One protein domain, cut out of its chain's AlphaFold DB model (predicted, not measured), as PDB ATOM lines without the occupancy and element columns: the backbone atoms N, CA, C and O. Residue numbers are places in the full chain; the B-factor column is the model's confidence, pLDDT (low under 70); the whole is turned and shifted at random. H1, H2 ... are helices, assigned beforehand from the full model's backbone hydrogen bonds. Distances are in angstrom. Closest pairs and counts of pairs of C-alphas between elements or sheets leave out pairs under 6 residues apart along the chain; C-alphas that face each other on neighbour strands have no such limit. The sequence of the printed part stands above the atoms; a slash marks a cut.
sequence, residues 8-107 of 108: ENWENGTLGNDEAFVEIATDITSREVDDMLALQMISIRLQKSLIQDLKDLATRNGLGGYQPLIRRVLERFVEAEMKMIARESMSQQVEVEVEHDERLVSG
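What this domain is: This is residues 8 to 107 of the 108 residues of an uncharacterized protein of Shewanella sp. SR44-4 (UniProt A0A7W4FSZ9). One long straight helix, H4, makes most of the length, and the shorter H3 touches its first residues, 66 to 70, about perpendicular to it at 89 degrees, like the bar of a T; before them in the chain runs a loose tail with two short helices, H1 and H2, which touch no helix. Most of H4 sticks out as a bare arm, residues 71 to 105. The printed part has 100 residues with four named helices, in the order H1, H2, H3, H4, and no named strand, and its class is all helix. It is extended, with a radius of gyration of the C-alphas of 25.3 A and spans of 87 by 36 by 31 A.

How they stand to each other: Start at H4, residues 66 to 105, and look back to H3, residues 48 to 60. They touch, and the closest C-alphas are those of Lys 55 and Tyr 66, 4.9 A apart. Their lines stand about perpendicular, at 89 degrees, and H4 touches H3 with residues 66 to 70 alone. H2, residues 30 to 36, is apart from H3 and H4; H1, residues 8 to 11, is apart from H2, H3 and H4. In H2, H3 and H4 every O i to N i+4 pair is within hydrogen-bond range; H1 is too short for such a pair.

Where its parts are: Find C-alpha 66 at (36.270, 16.427, -12.994); from there H4 runs 58.5 A to C-alpha 105 at (51.627, -16.144, -59.062). H3 covers 18.7 A from Lys 48 to Arg 60, and H2 9.9 A from Ser 30 to Met 36. H1 begins at C-alpha 8, (43.398, 47.194, -21.290), and covers 5.1 A.

The domain as a whole: The C-alphas farthest apart are those of Ala 20 and Gly 107, 87.2 A. The printed part has no cut. The links from H1 to H2, 18 residues, and from H2 to H3, 11 residues, are long; that from H3 to H4 is tight. Look at the B-factor column for the mean pLDDT of the printed part, 83.7; residues 92 to 107 of this model are under 70.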
ATOM      1  N   GLU A   8      42.817  47.701 -22.534       87.38
ATOM      2  CA  GLU A   8      43.398  47.194 -21.290       87.38
ATOM      3  C   GLU A   8      42.359  47.059 -20.168       87.38
ATOM      4  O   GLU A   8      42.353  46.051 -19.469       87.38
ATOM      5  N   ASN A   9      41.432  48.017 -20.050       85.75
ATOM      6  CA  ASN A   9      40.366  47.973 -19.048       85.75
ATOM      7  C   ASN A   9      39.297  46.906 -19.341       85.75
ATOM      8  O   ASN A   9      38.631  46.456 -18.412       85.75
ATOM      9  N   TRP A  10      39.125  46.497 -20.601       85.06
ATOM     10  CA  TRP A  10      38.289  45.345 -20.959       85.06
ATOM     11  C   TRP A  10      38.996  44.024 -20.638       85.06
ATOM     12  O   TRP A  10      38.415  43.160 -19.991       85.06
ATOM     13  N   GLU A  11      40.267  43.889 -21.028       86.06
ATOM     14  CA  GLU A  11      41.056  42.662 -20.830       86.06
ATOM     15  C   GLU A  11      41.322  42.357 -19.350       86.06
ATOM     16  O   GLU A  11      41.300  41.203 -18.927       86.06
ATOM     17  N   ASN A  12      41.548  43.388 -18.532       87.25
ATOM     18  CA  ASN A  12      41.763  43.223 -17.094       87.25
ATOM     19  C   ASN A  12      40.450  43.103 -16.288       87.25
ATOM     20  O   ASN A  12      40.498  42.942 -15.068       87.25
ATOM     21  N   GLY A  13      39.288  43.188 -16.949       81.00
ATOM     22  CA  GLY A  13      37.967  43.072 -16.327       81.00
ATOM     23  C   GLY A  13      37.509  44.295 -15.525       81.00
ATOM     24  O   GLY A  13      36.465  44.234 -14.880       81.00
ATOM     25  N   THR A  14      38.242  45.412 -15.553       85.75
ATOM     26  CA  THR A  14      37.819  46.677 -14.914       85.75
ATOM     27  C   THR A  14      36.527  47.209 -15.543       85.75
ATOM     28  O   THR A  14      35.712  47.837 -14.870       85.75
ATOM     29  N   LEU A  15      36.320  46.940 -16.834       81.50
ATOM     30  CA  LEU A  15      35.059  47.117 -17.551       81.50
ATOM     31  C   LEU A  15      34.363  45.760 -17.719       81.50
ATOM     32  O   LEU A  15      34.967  44.801 -18.188       81.50
ATOM     33  N   GLY A  16      33.074  45.699 -17.379       79.44
ATOM     34  CA  GLY A  16      32.207  44.550 -17.662       79.44
ATOM     35  C   GLY A  16      32.080  43.499 -16.552       79.44
ATOM     36  O   GLY A  16      31.063  42.815 -16.531       79.44
ATOM     37  N   ASN A  17      33.020  43.411 -15.599       84.06
ATOM     38  CA  ASN A  17      32.938  42.454 -14.475       84.06
ATOM     39  C   ASN A  17      32.384  43.056 -13.172       84.06
ATOM     40  O   ASN A  17      32.565  42.485 -12.098       84.06
ATOM     41  N   ASP A  18      31.742  44.220 -13.234       84.12
ATOM     42  CA  ASP A  18      31.105  44.814 -12.060       84.12
ATOM     43  C   ASP A  18      29.785  44.082 -11.759       84.12
ATOM     44  O   ASP A  18      28.865  44.063 -12.580       84.12
ATOM     45  N   GLU A  19      29.706  43.480 -10.567       82.19
ATOM     46  CA  GLU A  19      28.546  42.721 -10.079       82.19
ATOM     47  C   GLU A  19      27.245  43.534 -10.106       82.19
ATOM     48  O   GLU A  19      26.172  42.956 -10.265       82.19
ATOM     49  N   ALA A  20      27.317  44.867 -10.015       84.81
ATOM     50  CA  ALA A  20      26.147  45.739 -10.103       84.81
ATOM     51  C   ALA A  20      25.445  45.688 -11.473       84.81
ATOM     52  O   ALA A  20      24.295  46.114 -11.581       84.81
ATOM     53  N   PHE A  21      26.121  45.180 -12.506       82.31
ATOM     54  CA  PHE A  21      25.593  45.037 -13.865       82.31
ATOM     55  C   PHE A  21      25.402  43.571 -14.283       82.31
ATOM     56  O   PHE A  21      25.123  43.301 -15.450       82.31
ATOM     57  N   VAL A  22      25.550  42.623 -13.351       85.62
ATOM     58  CA  VAL A  22      25.305  41.199 -13.599       85.62
ATOM     59  C   VAL A  22      23.826  40.883 -13.383       85.62
ATOM     60  O   VAL A  22      23.248  41.226 -12.355       85.62
ATOM     61  N   GLU A  23      23.224  40.160 -14.325       82.56
ATOM     62  CA  GLU A  23      21.866  39.627 -14.207       82.56
ATOM     63  C   GLU A  23      21.839  38.154 -14.636       82.56
ATOM     64  O   GLU A  23      22.558  37.738 -15.548       82.56
ATOM     65  N   ILE A  24      21.021  37.341 -13.960       82.19
ATOM     66  CA  ILE A  24      20.796  35.950 -14.363       82.19
ATOM     67  C   ILE A  24      19.923  35.967 -15.614       82.19
ATOM     68  O   ILE A  24      18.801  36.466 -15.573       82.19
ATOM     69  N   ALA A  25      20.411  35.376 -16.703       81.06
ATOM     70  CA  ALA A  25      19.616  35.213 -17.912       81.06
ATOM     71  C   ALA A  25      18.342  34.404 -17.608       81.06
ATOM     72  O   ALA A  25      18.414  33.236 -17.228       81.06
ATOM     73  N   THR A  26      17.175  35.029 -17.771       82.75
ATOM     74  CA  THR A  26      15.864  34.387 -17.583       82.75
ATOM     75  C   THR A  26      15.419  33.590 -18.802       82.75
ATOM     76  O   THR A  26      14.651  32.640 -18.668       82.75
ATOM     77  N   ASP A  27      15.919  33.971 -19.977       83.31
ATOM     78  CA  ASP A  27      15.421  33.505 -21.275       83.31
ATOM     79  C   ASP A  27      16.232  32.335 -21.842       83.31
ATOM     80  O   ASP A  27      15.906  31.815 -22.904       83.31
ATOM     81  N   ILE A  28      17.303  31.937 -21.151       82.50
ATOM     82  CA  ILE A  28      18.135  30.794 -21.518       82.50
ATOM     83  C   ILE A  28      18.178  29.835 -20.342       82.50
ATOM     84  O   ILE A  28      18.685  30.133 -19.260       82.50
ATOM     85  N   THR A  29      17.670  28.639 -20.585       84.81
ATOM     86  CA  THR A  29      17.745  27.522 -19.658       84.81
ATOM     87  C   THR A  29      19.027  26.728 -19.877       84.81
ATOM     88  O   THR A  29      19.576  26.651 -20.976       84.81
ATOM     89  N   SER A  30      19.493  26.045 -18.830       82.12
ATOM     90  CA  SER A  30      20.642  25.133 -18.926       82.12
ATOM     91  C   SER A  30      20.435  24.039 -19.979       82.12
ATOM     92  O   SER A  30      21.390  23.602 -20.610       82.12
ATOM     93  N   ARG A  31      19.178  23.640 -20.206       83.50
ATOM     94  CA  ARG A  31      18.810  22.665 -21.232       83.50
ATOM     95  C   ARG A  31      19.026  23.199 -22.645       83.50
ATOM     96  O   ARG A  31      19.532  22.467 -23.479       83.50
ATOM     97  N   GLU A  32      18.663  24.449 -22.914       86.00
ATOM     98  CA  GLU A  32      18.889  25.056 -24.232       86.00
ATOM     99  C   GLU A  32      20.382  25.176 -24.533       86.00
ATOM    100  O   GLU A  32      20.805  24.908 -25.652       86.00
ATOM    101  N   VAL A  33      21.196  25.482 -23.518       86.75
ATOM    102  CA  VAL A  33      22.661  25.460 -23.643       86.75
ATOM    103  C   VAL A  33      23.170  24.050 -23.951       86.75
ATOM    104  O   VAL A  33      23.991  23.885 -24.853       86.75
ATOM    105  N   ASP A  34      22.677  23.035 -23.237       87.44
ATOM    106  CA  ASP A  34      23.034  21.638 -23.497       87.44
ATOM    107  C   ASP A  34      22.646  21.223 -24.925       87.44
ATOM    108  O   ASP A  34      23.477  20.666 -25.639       87.44
ATOM    109  N   ASP A  35      21.437  21.559 -25.378       88.06
ATOM    110  CA  ASP A  35      20.942  21.241 -26.721       88.06
ATOM    111  C   ASP A  35      21.771  21.949 -27.809       88.06
ATOM    112  O   ASP A  35      22.178  21.320 -28.790       88.06
ATOM    113  N   MET A  36      22.110  23.230 -27.618       90.62
ATOM    114  CA  MET A  36      22.987  23.988 -28.523       90.62
ATOM    115  C   MET A  36      24.391  23.380 -28.633       90.62
ATOM    116  O   MET A  36      25.010  23.439 -29.695       90.62
ATOM    117  N   LEU A  37      24.897  22.804 -27.543       88.62
ATOM    118  CA  LEU A  37      26.208  22.159 -27.476       88.62
ATOM    119  C   LEU A  37      26.152  20.647 -27.760       88.62
ATOM    120  O   LEU A  37      27.178  19.973 -27.649       88.62
ATOM    121  N   ALA A  38      24.978  20.111 -28.117       88.56
ATOM    122  CA  ALA A  38      24.719  18.682 -28.298       88.56
ATOM    123  C   ALA A  38      25.180  17.822 -27.100       88.56
ATOM    124  O   ALA A  38      25.745  16.735 -27.253       88.56
ATOM    125  N   LEU A  39      24.972  18.324 -25.883       88.31
ATOM    126  CA  LEU A  39      25.322  17.649 -24.643       88.31
ATOM    127  C   LEU A  39      24.156  16.817 -24.130       88.31
ATOM    128  O   LEU A  39      23.031  17.285 -24.004       88.31
ATOM    129  N   GLN A  40      24.455  15.577 -23.754       86.88
ATOM    130  CA  GLN A  40      23.500  14.709 -23.087       86.88
ATOM    131  C   GLN A  40      23.945  14.446 -21.652       86.88
ATOM    132  O   GLN A  40      25.053  13.962 -21.400       86.88
ATOM    133  N   MET A  41      23.056  14.724 -20.699       84.69
ATOM    134  CA  MET A  41      23.272  14.350 -19.307       84.69
ATOM    135  C   MET A  41      23.216  12.826 -19.165       84.69
ATOM    136  O   MET A  41      22.220  12.188 -19.511       84.69
ATOM    137  N   ILE A  42      24.282  12.242 -18.619       86.12
ATOM    138  CA  ILE A  42      24.344  10.819 -18.282       86.12
ATOM    139  C   ILE A  42      24.361  10.643 -16.765       86.12
ATOM    140  O   ILE A  42      25.037  11.380 -16.047       86.12
ATOM    141  N   SER A  43      23.636   9.640 -16.275       87.06
ATOM    142  CA  SER A  43      23.671   9.244 -14.867       87.06
ATOM    143  C   SER A  43      24.449   7.941 -14.733       87.06
ATOM    144  O   SER A  43      23.981   6.881 -15.144       87.06
ATOM    145  N   ILE A  44      25.659   8.029 -14.183       89.00
ATOM    146  CA  ILE A  44      26.543   6.885 -13.938       89.00
ATOM    147  C   ILE A  44      26.930   6.835 -12.460       89.00
ATOM    148  O   ILE A  44      27.090   7.868 -11.809       89.00
ATOM    149  N   ARG A  45      27.090   5.627 -11.914       93.19
ATOM    150  CA  ARG A  45      27.574   5.437 -10.541       93.19
ATOM    151  C   ARG A  45      29.083   5.236 -10.560       93.19
ATOM    152  O   ARG A  45      29.567   4.333 -11.231       93.19
ATOM    153  N   LEU A  46      29.805   6.048  -9.795       93.19
ATOM    154  CA  LEU A  46      31.254   5.952  -9.617       93.19
ATOM    155  C   LEU A  46      31.586   5.787  -8.132       93.19
ATOM    156  O   LEU A  46      30.835   6.226  -7.258       93.19
ATOM    157  N   GLN A  47      32.721   5.154  -7.842       97.00
ATOM    158  CA  GLN A  47      33.235   5.053  -6.477       97.00
ATOM    159  C   GLN A  47      33.598   6.446  -5.950       97.00
ATOM    160  O   GLN A  47      34.137   7.275  -6.682       97.00
ATOM    161  N   LYS A  48      33.334   6.708  -4.664       95.75
ATOM    162  CA  LYS A  48      33.623   8.017  -4.056       95.75
ATOM    163  C   LYS A  48      35.112   8.375  -4.118       95.75
ATOM    164  O   LYS A  48      35.428   9.528  -4.391       95.75
ATOM    165  N   SER A  49      35.993   7.395  -3.904       97.00
ATOM    166  CA  SER A  49      37.448   7.559  -4.027       97.00
ATOM    167  C   SER A  49      37.838   8.006  -5.433       97.00
ATOM    168  O   SER A  49      38.484   9.030  -5.584       97.00
ATOM    169  N   LEU A  50      37.322   7.327  -6.461       95.81
ATOM    170  CA  LEU A  50      37.584   7.676  -7.855       95.81
ATOM    171  C   LEU A  50      37.138   9.106  -8.194       95.81
ATOM    172  O   LEU A  50      37.839   9.820  -8.903       95.81
ATOM    173  N   ILE A  51      35.980   9.548  -7.691       94.31
ATOM    174  CA  ILE A  51      35.523  10.933  -7.894       94.31
ATOM    175  C   ILE A  51      36.513  11.923  -7.270       94.31
ATOM    176  O   ILE A  51      36.771  12.970  -7.861       94.31
ATOM    177  N   GLN A  52      37.053  11.607  -6.092       95.25
ATOM    178  CA  GLN A  52      38.042  12.456  -5.437       95.25
ATOM    179  C   GLN A  52      39.344  12.506  -6.240       95.25
ATOM    180  O   GLN A  52      39.793  13.595  -6.586       95.25
ATOM    181  N   ASP A  53      39.863  11.352  -6.655       95.69
ATOM    182  CA  ASP A  53      41.082  11.267  -7.462       95.69
ATOM    183  C   ASP A  53      40.943  12.062  -8.772       95.69
ATOM    184  O   ASP A  53      41.848  12.798  -9.169       95.69
ATOM    185  N   LEU A  54      39.781  11.981  -9.430       95.00
ATOM    186  CA  LEU A  54      39.497  12.742 -10.649       95.00
ATOM    187  C   LEU A  54      39.434  14.256 -10.404       95.00
ATOM    188  O   LEU A  54      39.842  15.026 -11.275       95.00
ATOM    189  N   LYS A  55      38.926  14.705  -9.251       93.94
ATOM    190  CA  LYS A  55      38.929  16.130  -8.878       93.94
ATOM    191  C   LYS A  55      40.346  16.637  -8.630       93.94
ATOM    192  O   LYS A  55      40.689  17.726  -9.096       93.94
ATOM    193  N   ASP A  56      41.170  15.842  -7.960       94.25
ATOM    194  CA  ASP A  56      42.562  16.193  -7.672       94.25
ATOM    195  C   ASP A  56      43.372  16.264  -8.979       94.25
ATOM    196  O   ASP A  56      44.096  17.233  -9.232       94.25
ATOM    197  N   LEU A  57      43.162  15.298  -9.883       94.44
ATOM    198  CA  LEU A  57      43.714  15.306 -11.242       94.44
ATOM    199  C   LEU A  57      43.240  16.507 -12.060       94.44
ATOM    200  O   LEU A  57      44.049  17.127 -12.752       94.44
ATOM    201  N   ALA A  58      41.953  16.846 -12.014       93.94
ATOM    202  CA  ALA A  58      41.421  18.002 -12.728       93.94
ATOM    203  C   ALA A  58      42.085  19.299 -12.252       93.94
ATOM    204  O   ALA A  58      42.597  20.055 -13.075       93.94
ATOM    205  N   THR A  59      42.175  19.484 -10.934       92.81
ATOM    206  CA  THR A  59      42.826  20.645 -10.310       92.81
ATOM    207  C   THR A  59      44.279  20.772 -10.760       92.81
ATOM    208  O   THR A  59      44.704  21.838 -11.203       92.81
ATOM    209  N   ARG A  60      45.037  19.666 -10.744       91.94
ATOM    210  CA  ARG A  60      46.434  19.645 -11.207       91.94
ATOM    211  C   ARG A  60      46.581  20.015 -12.688       91.94
ATOM    212  O   ARG A  60      47.588  20.604 -13.066       91.94
ATOM    213  N   ASN A  61      45.599  19.674 -13.519       86.12
ATOM    214  CA  ASN A  61      45.585  19.982 -14.952       86.12
ATOM    215  C   ASN A  61      44.988  21.368 -15.274       86.12
ATOM    216  O   ASN A  61      44.751  21.661 -16.446       86.12
ATOM    217  N   GLY A  62      44.714  22.204 -14.265       89.31
ATOM    218  CA  GLY A  62      44.103  23.522 -14.454       89.31
ATOM    219  C   GLY A  62      42.649  23.461 -14.935       89.31
ATOM    220  O   GLY A  62      42.160  24.402 -15.552       89.31
ATOM    221  N   LEU A  63      41.955  22.344 -14.696       87.44
ATOM    222  CA  LEU A  63      40.549  22.166 -15.046       87.44
ATOM    223  C   LEU A  63      39.678  22.474 -13.828       87.44
ATOM    224  O   LEU A  63      39.880  21.905 -12.759       87.44
ATOM    225  N   GLY A  64      38.650  23.308 -14.009       83.81
ATOM    226  CA  GLY A  64      37.715  23.706 -12.946       83.81
ATOM    227  C   GLY A  64      36.811  22.587 -12.403       83.81
ATOM    228  O   GLY A  64      35.934  22.852 -11.587       83.81
ATOM    229  N   GLY A  65      36.986  21.337 -12.847       88.06
ATOM    230  CA  GLY A  65      36.218  20.198 -12.356       88.06
ATOM    231  C   GLY A  65      36.556  18.874 -13.041       88.06
ATOM    232  O   GLY A  65      37.224  18.823 -14.075       88.06
ATOM    233  N   TYR A  66      36.043  17.780 -12.473       93.06
ATOM    234  CA  TYR A  66      36.270  16.427 -12.994       93.06
ATOM    235  C   TYR A  66      35.439  16.107 -14.248       93.06
ATOM    236  O   TYR A  66      35.816  15.234 -15.025       93.06
ATOM    237  N   GLN A  67      34.315  16.801 -14.463       90.00
ATOM    238  CA  GLN A  67      33.433  16.567 -15.613       90.00
ATOM    239  C   GLN A  67      34.116  16.890 -16.963       90.00
ATOM    240  O   GLN A  67      34.078  16.046 -17.861       90.00
ATOM    241  N   PRO A  68      34.815  18.035 -17.126       90.44
ATOM    242  CA  PRO A  68      35.654  18.271 -18.305       90.44
ATOM    243  C   PRO A  68      36.743  17.210 -18.496       90.44
ATOM    244  O   PRO A  68      37.023  16.807 -19.624       90.44
ATOM    245  N   LEU A  69      37.350  16.741 -17.401       93.19
ATOM    246  CA  LEU A  69      38.403  15.730 -17.452       93.19
ATOM    247  C   LEU A  69      37.865  14.393 -17.973       93.19
ATOM    248  O   LEU A  69      38.434  13.838 -18.911       93.19
ATOM    249  N   ILE A  70      36.768  13.888 -17.402       92.81
ATOM    250  CA  ILE A  70      36.214  12.589 -17.802       92.81
ATOM    251  C   ILE A  70      35.726  12.609 -19.251       92.81
ATOM    252  O   ILE A  70      35.958  11.644 -19.971       92.81
ATOM    253  N   ARG A  71      35.147  13.726 -19.714       90.88
ATOM    254  CA  ARG A  71      34.771  13.906 -21.123       90.88
ATOM    255  C   ARG A  71      35.974  13.691 -22.045       90.88
ATOM    256  O   ARG A  71      35.918  12.837 -22.922       90.88
ATOM    257  N   ARG A  72      37.084  14.388 -21.781       92.06
ATOM    258  CA  ARG A  72      38.320  14.258 -22.573       92.06
ATOM    259  C   ARG A  72      38.891  12.843 -22.540       92.06
ATOM    260  O   ARG A  72      39.434  12.373 -23.534       92.06
ATOM    261  N   VAL A  73      38.815  12.167 -21.392       93.25
ATOM    262  CA  VAL A  73      39.284  10.778 -21.259       93.25
ATOM    263  C   VAL A  73      38.458   9.844 -22.142       93.25
ATOM    264  O   VAL A  73      39.039   9.043 -22.868       93.25
ATOM    265  N   LEU A  74      37.129   9.974 -22.120       94.31
ATOM    266  CA  LEU A  74      36.231   9.162 -22.942       94.31
ATOM    267  C   LEU A  74      36.428   9.429 -24.440       94.31
ATOM    268  O   LEU A  74      36.514   8.480 -25.211       94.31
ATOM    269  N   GLU A  75      36.573  10.691 -24.846       94.19
ATOM    270  CA  GLU A  75      36.853  11.066 -26.241       94.19
ATOM    271  C   GLU A  75      38.156  10.435 -26.741       94.19
ATOM    272  O   GLU A  75      38.173   9.779 -27.781       94.19
ATOM    273  N   ARG A  76      39.239  10.561 -25.963       94.88
ATOM    274  CA  ARG A  76      40.543   9.977 -26.309       94.88
ATOM    275  C   ARG A  76      40.503   8.456 -26.373       94.88
ATOM    276  O   ARG A  76      41.181   7.873 -27.214       94.88
ATOM    277  N   PHE A  77      39.748   7.830 -25.475       96.44
ATOM    278  CA  PHE A  77      39.559   6.386 -25.485       96.44
ATOM    279  C   PHE A  77      38.853   5.947 -26.772       96.44
ATOM    280  O   PHE A  77      39.402   5.142 -27.515       96.44
ATOM    281  N   VAL A  78      37.701   6.544 -27.096       96.56
ATOM    282  CA  VAL A  78      36.950   6.213 -28.318       96.56
ATOM    283  C   VAL A  78      37.791   6.455 -29.570       96.56
ATOM    284  O   VAL A  78      37.829   5.604 -30.453       96.56
ATOM    285  N   GLU A  79      38.509   7.576 -29.650       96.38
ATOM    286  CA  GLU A  79      39.383   7.874 -30.788       96.38
ATOM    287  C   GLU A  79      40.478   6.811 -30.972       96.38
ATOM    288  O   GLU A  79      40.767   6.404 -32.100       96.38
ATOM    289  N   ALA A  80      41.091   6.351 -29.876       96.31
ATOM    290  CA  ALA A  80      42.109   5.308 -29.918       96.31
ATOM    291  C   ALA A  80      41.530   3.965 -30.391       96.31
ATOM    292  O   ALA A  80      42.096   3.359 -31.304       96.31
ATOM    293  N   GLU A  81      40.386   3.550 -29.844       96.31
ATOM    294  CA  GLU A  81      39.701   2.306 -30.224       96.31
ATOM    295  C   GLU A  81      39.273   2.321 -31.698       96.31
ATOM    296  O   GLU A  81      39.534   1.375 -32.439       96.31
ATOM    297  N   MET A  82      38.703   3.430 -32.180       94.62
ATOM    298  CA  MET A  82      38.314   3.562 -33.590       94.62
ATOM    299  C   MET A  82      39.521   3.459 -34.530       94.62
ATOM    300  O   MET A  82      39.444   2.819 -35.579       94.62
ATOM    301  N   LYS A  83      40.662   4.053 -34.154       94.00
ATOM    302  CA  LYS A  83      41.908   3.922 -34.925       94.00
ATOM    303  C   LYS A  83      42.428   2.488 -34.935       94.00
ATOM    304  O   LYS A  83      42.975   2.070 -35.953       94.00
ATOM    305  N   MET A  84      42.292   1.753 -33.834       93.62
ATOM    306  CA  MET A  84      42.678   0.342 -33.774       93.62
ATOM    307  C   MET A  84      41.810  -0.511 -34.698       93.62
ATOM    308  O   MET A  84      42.355  -1.173 -35.577       93.62
ATOM    309  N   ILE A  85      40.483  -0.387 -34.609       93.69
ATOM    310  CA  ILE A  85      39.537  -1.118 -35.470       93.69
ATOM    311  C   ILE A  85      39.797  -0.830 -36.957       93.69
ATOM    312  O   ILE A  85      39.806  -1.741 -37.787       93.69
ATOM    313  N   ALA A  86      40.051   0.434 -37.311       90.62
ATOM    314  CA  ALA A  86      40.371   0.810 -38.687       90.62
ATOM    315  C   ALA A  86      41.672   0.151 -39.178       90.62
ATOM    316  O   ALA A  86      41.732  -0.321 -40.311       90.62
ATOM    317  N   ARG A  87      42.708   0.094 -38.331       90.44
ATOM    318  CA  ARG A  87      43.984  -0.567 -38.658       90.44
ATOM    319  C   ARG A  87      43.820  -2.066 -38.852       90.44
ATOM    320  O   ARG A  87      44.366  -2.582 -39.818       90.44
ATOM    321  N   GLU A  88      43.056  -2.726 -37.991       88.62
ATOM    322  CA  GLU A  88      42.757  -4.159 -38.110       88.62
ATOM    323  C   GLU A  88      41.983  -4.470 -39.396       88.62
ATOM    324  O   GLU A  88      42.288  -5.428 -40.104       88.62
ATOM    325  N   SER A  89      41.025  -3.613 -39.751       81.56
ATOM    326  CA  SER A  89      40.261  -3.752 -40.995       81.56
ATOM    327  C   SER A  89      41.153  -3.582 -42.231       81.56
ATOM    328  O   SER A  89      41.018  -4.325 -43.200       81.56
ATOM    329  N   MET A  90      42.096  -2.633 -42.196       75.12
ATOM    330  CA  MET A  90      43.070  -2.435 -43.276       75.12
ATOM    331  C   MET A  90      44.080  -3.583 -43.365       75.12
ATOM    332  O   MET A  90      44.396  -4.004 -44.470       75.12
ATOM    333  N   SER A  91      44.564  -4.129 -42.243       71.38
ATOM    334  CA  SER A  91      45.462  -5.291 -42.278       71.38
ATOM    335  C   SER A  91      44.759  -6.536 -42.807       71.38
ATOM    336  O   SER A  91      45.358  -7.265 -43.585       71.38
ATOM    337  N   GLN A  92      43.479  -6.740 -42.477       62.19
ATOM    338  CA  GLN A  92      42.684  -7.822 -43.068       62.19
ATOM    339  C   GLN A  92      42.478  -7.636 -44.575       62.19
ATOM    340  O   GLN A  92      42.547  -8.606 -45.319       62.19
ATOM    341  N   GLN A  93      42.250  -6.408 -45.049       58.62
ATOM    342  CA  GLN A  93      42.135  -6.144 -46.487       58.62
ATOM    343  C   GLN A  93      43.461  -6.378 -47.216       58.62
ATOM    344  O   GLN A  93      43.455  -7.017 -48.262       58.62
ATOM    345  N   VAL A  94      44.586  -5.945 -46.638       59.12
ATOM    346  CA  VAL A  94      45.925  -6.179 -47.201       59.12
ATOM    347  C   VAL A  94      46.279  -7.669 -47.200       59.12
ATOM    348  O   VAL A  94      46.758  -8.164 -48.210       59.12
ATOM    349  N   GLU A  95      46.007  -8.416 -46.127       55.38
ATOM    350  CA  GLU A  95      46.239  -9.870 -46.097       55.38
ATOM    351  C   GLU A  95      45.387 -10.610 -47.139       55.38
ATOM    352  O   GLU A  95      45.893 -11.499 -47.820       55.38
ATOM    353  N   VAL A  96      44.126 -10.211 -47.333       57.94
ATOM    354  CA  VAL A  96      43.238 -10.813 -48.345       57.94
ATOM    355  C   VAL A  96      43.688 -10.497 -49.778       57.94
ATOM    356  O   VAL A  96      43.521 -11.340 -50.664       57.94
ATOM    357  N   GLU A  97      44.251  -9.311 -50.018       52.12
ATOM    358  CA  GLU A  97      44.762  -8.889 -51.329       52.12
ATOM    359  C   GLU A  97      46.108  -9.560 -51.655       52.12
ATOM    360  O   GLU A  97      46.283 -10.073 -52.760       52.12
ATOM    361  N   VAL A  98      47.013  -9.665 -50.672       58.38
ATOM    362  CA  VAL A  98      48.298 -10.380 -50.800       58.38
ATOM    363  C   VAL A  98      48.067 -11.880 -51.016       58.38
ATOM    364  O   VAL A  98      48.667 -12.468 -51.912       58.38
ATOM    365  N   GLU A  99      47.134 -12.502 -50.290       54.28
ATOM    366  CA  GLU A  99      46.825 -13.931 -50.453       54.28
ATOM    367  C   GLU A  99      46.105 -14.241 -51.786       54.28
ATOM    368  O   GLU A  99      46.203 -15.356 -52.308       54.28
ATOM    369  N   HIS A 100      45.381 -13.273 -52.366       52.88
ATOM    370  CA  HIS A 100      44.830 -13.399 -53.723       52.88
ATOM    371  C   HIS A 100      45.917 -13.302 -54.796       52.88
ATOM    372  O   HIS A 100      45.882 -14.081 -55.750       52.88
ATOM    373  N   ASP A 101      46.874 -12.387 -54.645       51.97
ATOM    374  CA  ASP A 101      47.960 -12.192 -55.610       51.97
ATOM    375  C   ASP A 101      48.958 -13.368 -55.591       51.97
ATOM    376  O   ASP A 101      49.308 -13.917 -56.638       51.97
ATOM    377  N   GLU A 102      49.314 -13.892 -54.413       54.19
ATOM    378  CA  GLU A 102      50.197 -15.067 -54.289       54.19
ATOM    379  C   GLU A 102      49.591 -16.345 -54.900       54.19
ATOM    380  O   GLU A 102      50.305 -17.166 -55.488       54.19
ATOM    381  N   ARG A 103      48.260 -16.503 -54.846       55.12
ATOM    382  CA  ARG A 103      47.549 -17.614 -55.509       55.12
ATOM    383  C   ARG A 103      47.526 -17.502 -57.034       55.12
ATOM    384  O   ARG A 103      47.407 -18.530 -57.700       55.12
ATOM    385  N   LEU A 104      47.649 -16.297 -57.591       54.38
ATOM    386  CA  LEU A 104      47.761 -16.080 -59.038       54.38
ATOM    387  C   LEU A 104      49.198 -16.295 -59.536       54.38
ATOM    388  O   LEU A 104      49.387 -16.802 -60.640       54.38
ATOM    389  N   VAL A 105      50.204 -15.979 -58.715       58.03
ATOM    390  CA  VAL A 105      51.627 -16.144 -59.062       58.03
ATOM    391  C   VAL A 105      52.110 -17.595 -58.909       58.03
ATOM    392  O   VAL A 105      52.925 -18.048 -59.706       58.03
ATOM    393  N   SER A 106      51.582 -18.371 -57.956       55.56
ATOM    394  CA  SER A 106      51.980 -19.778 -57.743       55.56
ATOM    395  C   SER A 106      51.375 -20.778 -58.752       55.56
ATOM    396  O   SER A 106      51.599 -21.985 -58.627       55.56
ATOM    397  N   GLY A 107      50.581 -20.305 -59.718       57.38
ATOM    398  CA  GLY A 107      49.879 -21.121 -60.716       57.38
ATOM    399  C   GLY A 107      50.539 -21.208 -62.101       57.38
ATOM    400  O   GLY A 107      49.896 -21.729 -63.013       57.38
TER     401      GLY A 107